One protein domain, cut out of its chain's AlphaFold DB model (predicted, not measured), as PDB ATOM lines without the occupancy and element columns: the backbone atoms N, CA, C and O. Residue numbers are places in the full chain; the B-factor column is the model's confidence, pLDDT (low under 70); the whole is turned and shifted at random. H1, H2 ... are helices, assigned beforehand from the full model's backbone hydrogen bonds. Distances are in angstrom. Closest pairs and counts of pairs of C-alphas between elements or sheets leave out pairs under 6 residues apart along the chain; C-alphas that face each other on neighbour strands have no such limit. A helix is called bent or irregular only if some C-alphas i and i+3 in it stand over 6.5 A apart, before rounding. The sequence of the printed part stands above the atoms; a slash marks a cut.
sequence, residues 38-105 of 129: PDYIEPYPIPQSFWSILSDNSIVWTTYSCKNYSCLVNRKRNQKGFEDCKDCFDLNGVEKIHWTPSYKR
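What this domain is: This is residues 38 to 105 of the 129 residues of an uncharacterized protein of Macleaya cordata (UniProt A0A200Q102). Little regular structure: a flat, winding run of loops holds three short helices that stay separate, H2, the longest, between two long loops, H1 and H3 near each other, and the last residues of the printed part, 99 to 105, of which 99 belongs to H3, sticking out. The printed part has 68 residues, 20 of them in H1, H2 and H3, in that order, with no named strand: all helix. It is only just loose, close to compact, with a radius of gyration of the C-alphas of 13.6 A, and spans 40 by 35 by 15 A.

Where its parts are: H2, residues 69 to 78, is 13.6 A long, from C-alpha 69 at (92.053, -48.733, 57.079); it is only just irregular, C-alphas 73 and 76 being 7.0 A apart. H1, residues 48 to 51, is only just irregular, C-alphas 48 and 51 being 6.8 A apart. H3, residues 94 to 99, ends at C-alpha 99 (73.452, -41.740, 59.087).

How they stand to each other: H2 is apart from H1 and from H3. H1 and H3 are close but not clearly touching; their closest C-alphas, of Trp 51 and Lys 96, are 6.9 A apart. Every O i to N i+4 pair is within hydrogen-bond range in H3, 4 of 6 in H2; H1 is too short for one.

The domain as a whole: The C-alphas farthest apart, of Pro 38 and Arg 105, are 40.8 A apart. The printed part has no cut; both links are long. Residues 82 and 101 to 105 have pLDDT under 70.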
ATOM      1  N   PRO A  38      94.262 -57.231  44.316       79.31
ATOM      2  CA  PRO A  38      94.759 -58.560  43.954       79.31
ATOM      3  C   PRO A  38      94.068 -59.679  44.743       79.31
ATOM      4  O   PRO A  38      93.769 -60.726  44.181       79.31
ATOM      5  N   ASP A  39      93.754 -59.412  46.013       87.19
ATOM      6  CA  ASP A  39      93.199 -60.379  46.959       87.19
ATOM      7  C   ASP A  39      91.825 -59.917  47.453       87.19
ATOM      8  O   ASP A  39      91.616 -59.694  48.649       87.19
ATOM      9  N   TYR A  40      90.892 -59.712  46.520       85.50
ATOM     10  CA  TYR A  40      89.536 -59.290  46.861       85.50
ATOM     11  C   TYR A  40      88.891 -60.258  47.861       85.50
ATOM     12  O   TYR A  40      88.815 -61.466  47.630       85.50
ATOM     13  N   ILE A  41      88.392 -59.700  48.962       89.62
ATOM     14  CA  ILE A  41      87.637 -60.421  49.983       89.62
ATOM     15  C   ILE A  41      86.201 -59.922  49.925       89.62
ATOM     16  O   ILE A  41      85.955 -58.714  49.964       89.62
ATOM     17  N   GLU A  42      85.266 -60.864  49.848       89.31
ATOM     18  CA  GLU A  42      83.844 -60.549  49.857       89.31
ATOM     19  C   GLU A  42      83.468 -59.817  51.165       89.31
ATOM     20  O   GLU A  42      83.844 -60.263  52.255       89.31
ATOM     21  N   PRO A  43      82.765 -58.673  51.086       88.25
ATOM     22  CA  PRO A  43      82.311 -57.938  52.258       88.25
ATOM     23  C   PRO A  43      81.373 -58.758  53.149       88.25
ATOM     24  O   PRO A  43      80.691 -59.676  52.696       88.25
ATOM     25  N   TYR A  44      81.272 -58.366  54.421       91.69
ATOM     26  CA  TYR A  44      80.305 -58.964  55.340       91.69
ATOM     27  C   TYR A  44      78.862 -58.829  54.815       91.69
ATOM     28  O   TYR A  44      78.514 -57.814  54.206       91.69
ATOM     29  N   PRO A  45      77.979 -59.801  55.094       93.25
ATOM     30  CA  PRO A  45      76.566 -59.657  54.777       93.25
ATOM     31  C   PRO A  45      75.915 -58.546  55.616       93.25
ATOM     32  O   PRO A  45      76.372 -58.187  56.706       93.25
ATOM     33  N   ILE A  46      74.797 -58.016  55.122       87.94
ATOM     34  CA  ILE A  46      73.927 -57.121  55.896       87.94
ATOM     35  C   ILE A  46      73.323 -57.919  57.069       87.94
ATOM     36  O   ILE A  46      72.895 -59.055  56.858       87.94
ATOM     37  N   PRO A  47      73.256 -57.361  58.296       89.31
ATOM     38  CA  PRO A  47      73.535 -55.968  58.672       89.31
ATOM     39  C   PRO A  47      74.969 -55.700  59.148       89.31
ATOM     40  O   PRO A  47      75.294 -54.563  59.488       89.31
ATOM     41  N   GLN A  48      75.826 -56.720  59.202       90.06
ATOM     42  CA  GLN A  48      77.175 -56.594  59.747       90.06
ATOM     43  C   GLN A  48      78.036 -55.612  58.939       90.06
ATOM     44  O   GLN A  48      78.844 -54.891  59.524       90.06
ATOM     45  N   SER A  49      77.836 -55.518  57.624       89.62
ATOM     46  CA  SER A  49      78.575 -54.585  56.765       89.62
ATOM     47  C   SER A  49      78.358 -53.103  57.060       89.62
ATOM     48  O   SER A  49      79.231 -52.316  56.716       89.62
ATOM     49  N   PHE A  50      77.258 -52.693  57.703       86.44
ATOM     50  CA  PHE A  50      76.923 -51.267  57.823       86.44
ATOM     51  C   PHE A  50      77.962 -50.431  58.580       86.44
ATOM     52  O   PHE A  50      78.215 -49.295  58.201       86.44
ATOM     53  N   TRP A  51      78.563 -50.984  59.638       89.25
ATOM     54  CA  TRP A  51      79.478 -50.247  60.528       89.25
ATOM     55  C   TRP A  51      80.793 -50.993  60.772       89.25
ATOM     56  O   TRP A  51      81.486 -50.749  61.761       89.25
ATOM     57  N   SER A  52      81.125 -51.934  59.887       91.19
ATOM     58  CA  SER A  52      82.343 -52.736  59.980       91.19
ATOM     59  C   SER A  52      83.416 -52.199  59.047       91.19
ATOM     60  O   SER A  52      83.154 -51.892  57.887       91.19
ATOM     61  N   ILE A  53      84.648 -52.141  59.547       90.94
ATOM     62  CA  ILE A  53      85.815 -51.866  58.710       90.94
ATOM     63  C   ILE A  53      86.043 -53.079  57.797       90.94
ATOM     64  O   ILE A  53      85.982 -54.225  58.249       90.94
ATOM     65  N   LEU A  54      86.281 -52.820  56.513       89.19
ATOM     66  CA  LEU A  54      86.584 -53.851  55.523       89.19
ATOM     67  C   LEU A  54      88.033 -54.337  55.651       89.19
ATOM     68  O   LEU A  54      88.865 -53.721  56.313       89.19
ATOM     69  N   SER A  55      88.345 -55.447  54.984       91.12
ATOM     70  CA  SER A  55      89.735 -55.875  54.829       91.12
ATOM     71  C   SER A  55      90.530 -54.836  54.042       91.12
ATOM     72  O   SER A  55      90.026 -54.296  53.053       91.12
ATOM     73  N   ASP A  56      91.795 -54.627  54.410       92.19
ATOM     74  CA  ASP A  56      92.724 -53.782  53.654       92.19
ATOM     75  C   ASP A  56      92.848 -54.227  52.185       92.19
ATOM     76  O   ASP A  56      93.126 -53.407  51.320       92.19
ATOM     77  N   ASN A  57      92.544 -55.481  51.847       91.12
ATOM     78  CA  ASN A  57      92.602 -55.961  50.463       91.12
ATOM     79  C   ASN A  57      91.362 -55.606  49.622       91.12
ATOM     80  O   ASN A  57      91.244 -56.050  48.484       91.12
ATOM     81  N   SER A  58      90.408 -54.843  50.159       88.88
ATOM     82  CA  SER A  58      89.184 -54.470  49.434       88.88
ATOM     83  C   SER A  58      89.376 -53.331  48.427       88.88
ATOM     84  O   SER A  58      88.533 -53.166  47.545       88.88
ATOM     85  N   ILE A  59      90.477 -52.572  48.511       88.69
ATOM     86  CA  ILE A  59      90.781 -51.459  47.601       88.69
ATOM     87  C   ILE A  59      92.256 -51.438  47.179       88.69
ATOM     88  O   ILE A  59      93.119 -52.063  47.793       88.69
ATOM     89  N   VAL A  60      92.556 -50.681  46.123       89.06
ATOM     90  CA  VAL A  60      93.927 -50.400  45.683       89.06
ATOM     91  C   VAL A  60      94.432 -49.142  46.396       89.06
ATOM     92  O   VAL A  60      93.921 -48.048  46.186       89.06
ATOM     93  N   TRP A  61      95.457 -49.283  47.239       89.31
ATOM     94  CA  TRP A  61      95.950 -48.195  48.098       89.31
ATOM     95  C   TRP A  61      96.915 -47.213  47.430       89.31
ATOM     96  O   TRP A  61      97.422 -46.310  48.098       89.31
ATOM     97  N   THR A  62      97.272 -47.402  46.161       86.50
ATOM     98  CA  THR A  62      98.409 -46.705  45.537       86.50
ATOM     99  C   THR A  62      98.284 -45.184  45.598       86.50
ATOM    100  O   THR A  62      99.239 -44.508  45.989       86.50
ATOM    101  N   THR A  63      97.085 -44.663  45.347       83.81
ATOM    102  CA  THR A  63      96.765 -43.230  45.270       83.81
ATOM    103  C   THR A  63      96.549 -42.561  46.625       83.81
ATOM    104  O   THR A  63      96.638 -41.337  46.733       83.81
ATOM    105  N   TYR A  64      96.304 -43.343  47.675       84.81
ATOM    106  CA  TYR A  64      95.990 -42.828  49.002       84.81
ATOM    107  C   TYR A  64      97.253 -42.603  49.835       84.81
ATOM    108  O   TYR A  64      98.230 -43.348  49.747       84.81
ATOM    109  N   SER A  65      97.237 -41.580  50.689       86.50
ATOM    110  CA  SER A  65      98.310 -41.349  51.665       86.50
ATOM    111  C   SER A  65      98.349 -42.452  52.729       86.50
ATOM    112  O   SER A  65      99.422 -42.942  53.077       86.50
ATOM    113  N   CYS A  66      97.180 -42.888  53.200       89.56
ATOM    114  CA  CYS A  66      97.033 -44.089  54.013       89.56
ATOM    115  C   CYS A  66      97.137 -45.356  53.159       89.56
ATOM    116  O   CYS A  66      96.641 -45.381  52.038       89.56
ATOM    117  N   LYS A  67      97.754 -46.413  53.705       91.69
ATOM    118  CA  LYS A  67      97.941 -47.716  53.034       91.69
ATOM    119  C   LYS A  67      97.165 -48.871  53.680       91.69
ATOM    120  O   LYS A  67      97.417 -50.027  53.372       91.69
ATOM    121  N   ASN A  68      96.281 -48.542  54.615       93.00
ATOM    122  CA  ASN A  68      95.359 -49.454  55.280       93.00
ATOM    123  C   ASN A  68      94.247 -48.654  55.974       93.00
ATOM    124  O   ASN A  68      94.382 -47.445  56.216       93.00
ATOM    125  N   TYR A  69      93.164 -49.332  56.347       92.06
ATOM    126  CA  TYR A  69      92.053 -48.733  57.079       92.06
ATOM    127  C   TYR A  69      92.460 -48.283  58.481       92.06
ATOM    128  O   TYR A  69      91.962 -47.267  58.958       92.06
ATOM    129  N   SER A  70      93.414 -48.962  59.128       92.50
ATOM    130  CA  SER A  70      93.925 -48.543  60.443       92.50
ATOM    131  C   SER A  70      94.494 -47.118  60.415       92.50
ATOM    132  O   SER A  70      94.247 -46.323  61.326       92.50
ATOM    133  N   CYS A  71      95.201 -46.746  59.348       92.00
ATOM    134  CA  CYS A  71      95.685 -45.386  59.134       92.00
ATOM    135  C   CYS A  71      94.529 -44.389  58.995       92.00
ATOM    136  O   CYS A  71      94.568 -43.333  59.627       92.00
ATOM    137  N   LEU A  72      93.485 -44.732  58.230       90.50
ATOM    138  CA  LEU A  72      92.310 -43.876  58.036       90.50
ATOM    139  C   LEU A  72      91.551 -43.646  59.349       90.50
ATOM    140  O   LEU A  72      91.243 -42.508  59.693       90.50
ATOM    141  N   VAL A  73      91.334 -44.705  60.129       91.12
ATOM    142  CA  VAL A  73      90.685 -44.641  61.450       91.12
ATOM    143  C   VAL A  73      91.493 -43.776  62.420       91.12
ATOM    144  O   VAL A  73      90.944 -42.954  63.154       91.12
ATOM    145  N   ASN A  74      92.820 -43.916  62.417       89.62
ATOM    146  CA  ASN A  74      93.695 -43.160  63.312       89.62
ATOM    147  C   ASN A  74      94.042 -41.753  62.795       89.62
ATOM    148  O   ASN A  74      94.700 -40.988  63.508       89.62
ATOM    149  N   ARG A  75      93.565 -41.359  61.607       87.06
ATOM    150  CA  ARG A  75      93.815 -40.040  61.004       87.06
ATOM    151  C   ARG A  75      93.385 -38.900  61.927       87.06
ATOM    152  O   ARG A  75      94.130 -37.932  62.095       87.06
ATOM    153  N   LYS A  76      92.257 -39.068  62.629       84.25
ATOM    154  CA  LYS A  76      91.767 -38.122  63.646       84.25
ATOM    155  C   LYS A  76      92.793 -37.813  64.736       84.25
ATOM    156  O   LYS A  76      92.868 -36.674  65.196       84.25
ATOM    157  N   ARG A  77      93.575 -38.816  65.135       84.19
ATOM    158  CA  ARG A  77      94.556 -38.734  66.227       84.19
ATOM    159  C   ARG A  77      95.923 -38.263  65.738       84.19
ATOM    160  O   ARG A  77      96.594 -37.513  66.438       84.19
ATOM    161  N   ASN A  78      96.313 -38.687  64.538       81.25
ATOM    162  CA  ASN A  78      97.690 -38.562  64.064       81.25
ATOM    163  C   ASN A  78      97.941 -37.316  63.205       81.25
ATOM    164  O   ASN A  78      99.075 -36.846  63.140       81.25
ATOM    165  N   GLN A  79      96.918 -36.763  62.548       77.38
ATOM    166  CA  GLN A  79      97.081 -35.585  61.695       77.38
ATOM    167  C   GLN A  79      96.663 -34.298  62.409       77.38
ATOM    168  O   GLN A  79      95.597 -34.208  63.024       77.38
ATOM    169  N   LYS A  80      97.517 -33.276  62.320       70.38
ATOM    170  CA  LYS A  80      97.253 -31.921  62.813       70.38
ATOM    171  C   LYS A  80      96.737 -31.077  61.647       70.38
ATOM    172  O   LYS A  80      97.381 -31.037  60.611       70.38
ATOM    173  N   GLY A  81      95.591 -30.423  61.826       70.62
ATOM    174  CA  GLY A  81      94.931 -29.642  60.777       70.62
ATOM    175  C   GLY A  81      93.419 -29.859  60.746       70.62
ATOM    176  O   GLY A  81      92.905 -30.803  61.361       70.62
ATOM    177  N   PHE A  82      92.735 -28.949  60.053       65.50
ATOM    178  CA  PHE A  82      91.336 -29.080  59.666       65.50
ATOM    179  C   PHE A  82      91.317 -29.592  58.227       65.50
ATOM    180  O   PHE A  82      91.614 -28.852  57.294       65.50
ATOM    181  N   GLU A  83      91.053 -30.882  58.075       72.19
ATOM    182  CA  GLU A  83      90.810 -31.508  56.782       72.19
ATOM    183  C   GLU A  83      89.384 -32.043  56.813       72.19
ATOM    184  O   GLU A  83      88.960 -32.608  57.831       72.19
ATOM    185  N   ASP A  84      88.654 -31.863  55.714       71.44
ATOM    186  CA  ASP A  84      87.337 -32.464  55.577       71.44
ATOM    187  C   ASP A  84      87.448 -33.978  55.768       71.44
ATOM    188  O   ASP A  84      88.381 -34.628  55.283       71.44
ATOM    189  N   CYS A  85      86.483 -34.539  56.498       77.88
ATOM    190  CA  CYS A  85      86.363 -35.979  56.699       77.88
ATOM    191  C   CYS A  85      87.503 -36.620  57.526       77.88
ATOM    192  O   CYS A  85      87.842 -37.795  57.365       77.88
ATOM    193  N   LYS A  86      88.093 -35.861  58.461       84.31
ATOM    194  CA  LYS A  86      89.149 -36.337  59.376       84.31
ATOM    195  C   LYS A  86      88.731 -37.538  60.243       84.31
ATOM    196  O   LYS A  86      89.589 -38.334  60.633       84.31
ATOM    197  N   ASP A  87      87.449 -37.657  60.571       85.06
ATOM    198  CA  ASP A  87      86.888 -38.691  61.443       85.06
ATOM    199  C   ASP A  87      85.768 -39.528  60.811       85.06
ATOM    200  O   ASP A  87      85.132 -40.304  61.514       85.06
ATOM    201  N   CYS A  88      85.594 -39.474  59.488       87.88
ATOM    202  CA  CYS A  88      84.595 -40.286  58.780       87.88
ATOM    203  C   CYS A  88      84.792 -41.801  58.932       87.88
ATOM    204  O   CYS A  88      83.856 -42.574  58.774       87.88
ATOM    205  N   PHE A  89      86.014 -42.250  59.229       89.69
ATOM    206  CA  PHE A  89      86.297 -43.670  59.457       89.69
ATOM    207  C   PHE A  89      86.038 -44.109  60.907       89.69
ATOM    208  O   PHE A  89      86.266 -45.269  61.249       89.69
ATOM    209  N   ASP A  90      85.517 -43.223  61.762       88.62
ATOM    210  CA  ASP A  90      84.940 -43.581  63.061       88.62
ATOM    211  C   ASP A  90      83.526 -44.166  62.877       88.62
ATOM    212  O   ASP A  90      82.514 -43.580  63.272       88.62
ATOM    213  N   LEU A  91      83.467 -45.346  62.247       89.25
ATOM    214  CA  LEU A  91      82.221 -46.027  61.873       89.25
ATOM    215  C   LEU A  91      81.342 -46.388  63.072       89.25
ATOM    216  O   LEU A  91      80.147 -46.574  62.907       89.25
ATOM    217  N   ASN A  92      81.904 -46.507  64.275       87.06
ATOM    218  CA  ASN A  92      81.132 -46.786  65.490       87.06
ATOM    219  C   ASN A  92      80.820 -45.531  66.314       87.06
ATOM    220  O   ASN A  92      80.112 -45.633  67.316       87.06
ATOM    221  N   GLY A  93      81.323 -44.369  65.901       87.12
ATOM    222  CA  GLY A  93      81.119 -43.092  66.567       87.12
ATOM    223  C   GLY A  93      80.306 -42.133  65.708       87.12
ATOM    224  O   GLY A  93      79.120 -42.352  65.455       87.12
ATOM    225  N   VAL A  94      80.952 -41.039  65.304       83.56
ATOM    226  CA  VAL A  94      80.300 -39.890  64.655       83.56
ATOM    227  C   VAL A  94      79.592 -40.293  63.361       83.56
ATOM    228  O   VAL A  94      78.452 -39.887  63.143       83.56
ATOM    229  N   GLU A  95      80.220 -41.149  62.552       86.88
ATOM    230  CA  GLU A  95      79.686 -41.524  61.242       86.88
ATOM    231  C   GLU A  95      78.368 -42.297  61.370       86.88
ATOM    232  O   GLU A  95      77.357 -41.930  60.774       86.88
ATOM    233  N   LYS A  96      78.312 -43.307  62.246       86.75
ATOM    234  CA  LYS A  96      77.066 -44.043  62.517       86.75
ATOM    235  C   LYS A  96      75.955 -43.147  63.028       86.75
ATOM    236  O   LYS A  96      74.794 -43.336  62.667       86.75
ATOM    237  N   ILE A  97      76.286 -42.181  63.876       84.62
ATOM    238  CA  ILE A  97      75.291 -41.241  64.385       84.62
ATOM    239  C   ILE A  97      74.733 -40.405  63.230       84.62
ATOM    240  O   ILE A  97      73.517 -40.333  63.107       84.62
ATOM    241  N   HIS A  98      75.576 -39.862  62.349       80.88
ATOM    242  CA  HIS A  98      75.138 -39.025  61.225       80.88
ATOM    243  C   HIS A  98      74.129 -39.702  60.290       80.88
ATOM    244  O   HIS A  98      73.213 -39.040  59.805       80.88
ATOM    245  N   TRP A  99      74.274 -41.004  60.052       78.50
ATOM    246  CA  TRP A  99      73.452 -41.740  59.087       78.50
ATOM    247  C   TRP A  99      72.299 -42.530  59.714       78.50
ATOM    248  O   TRP A  99      71.470 -43.088  58.989       78.50
ATOM    249  N   THR A 100      72.218 -42.615  61.046       78.69
ATOM    250  CA  THR A 100      71.135 -43.354  61.709       78.69
ATOM    251  C   THR A 100      69.915 -42.466  61.980       78.69
ATOM    252  O   THR A 100      70.054 -41.285  62.299       78.69
ATOM    253  N   PRO A 101      68.683 -43.019  61.920       68.31
ATOM    254  CA  PRO A 101      67.438 -42.242  62.030       68.31
ATOM    255  C   PRO A 101      67.279 -41.447  63.335       68.31
ATOM    256  O   PRO A 101      66.441 -40.547  63.416       68.31
ATOM    257  N   SER A 102      68.040 -41.822  64.363       66.06
ATOM    258  CA  SER A 102      68.082 -41.187  65.680       66.06
ATOM    259  C   SER A 102      68.635 -39.760  65.627       66.06
ATOM    260  O   SER A 102      68.302 -38.947  66.485       66.06
ATOM    261  N   TYR A 103      69.449 -39.439  64.619       66.56
ATOM    262  CA  TYR A 103      70.047 -38.125  64.416       66.56
ATOM    263  C   TYR A 103      69.230 -37.321  63.398       66.56
ATOM    264  O   TYR A 103      69.635 -37.109  62.260       66.56
ATOM    265  N   LYS A 104      68.030 -36.885  63.792       66.12
ATOM    266  CA  LYS A 104      67.290 -35.890  63.004       66.12
ATOM    267  C   LYS A 104      67.909 -34.522  63.253       66.12
ATOM    268  O   LYS A 104      67.711 -33.945  64.322       66.12
ATOM    269  N   ARG A 105      68.646 -34.000  62.277       67.88
ATOM    270  CA  ARG A 105      69.200 -32.643  62.305       67.88
ATOM    271  C   ARG A 105      68.117 -31.615  61.981       67.88
ATOM    272  O   ARG A 105      68.161 -30.499  62.492       67.88
TER     273      ARG A 105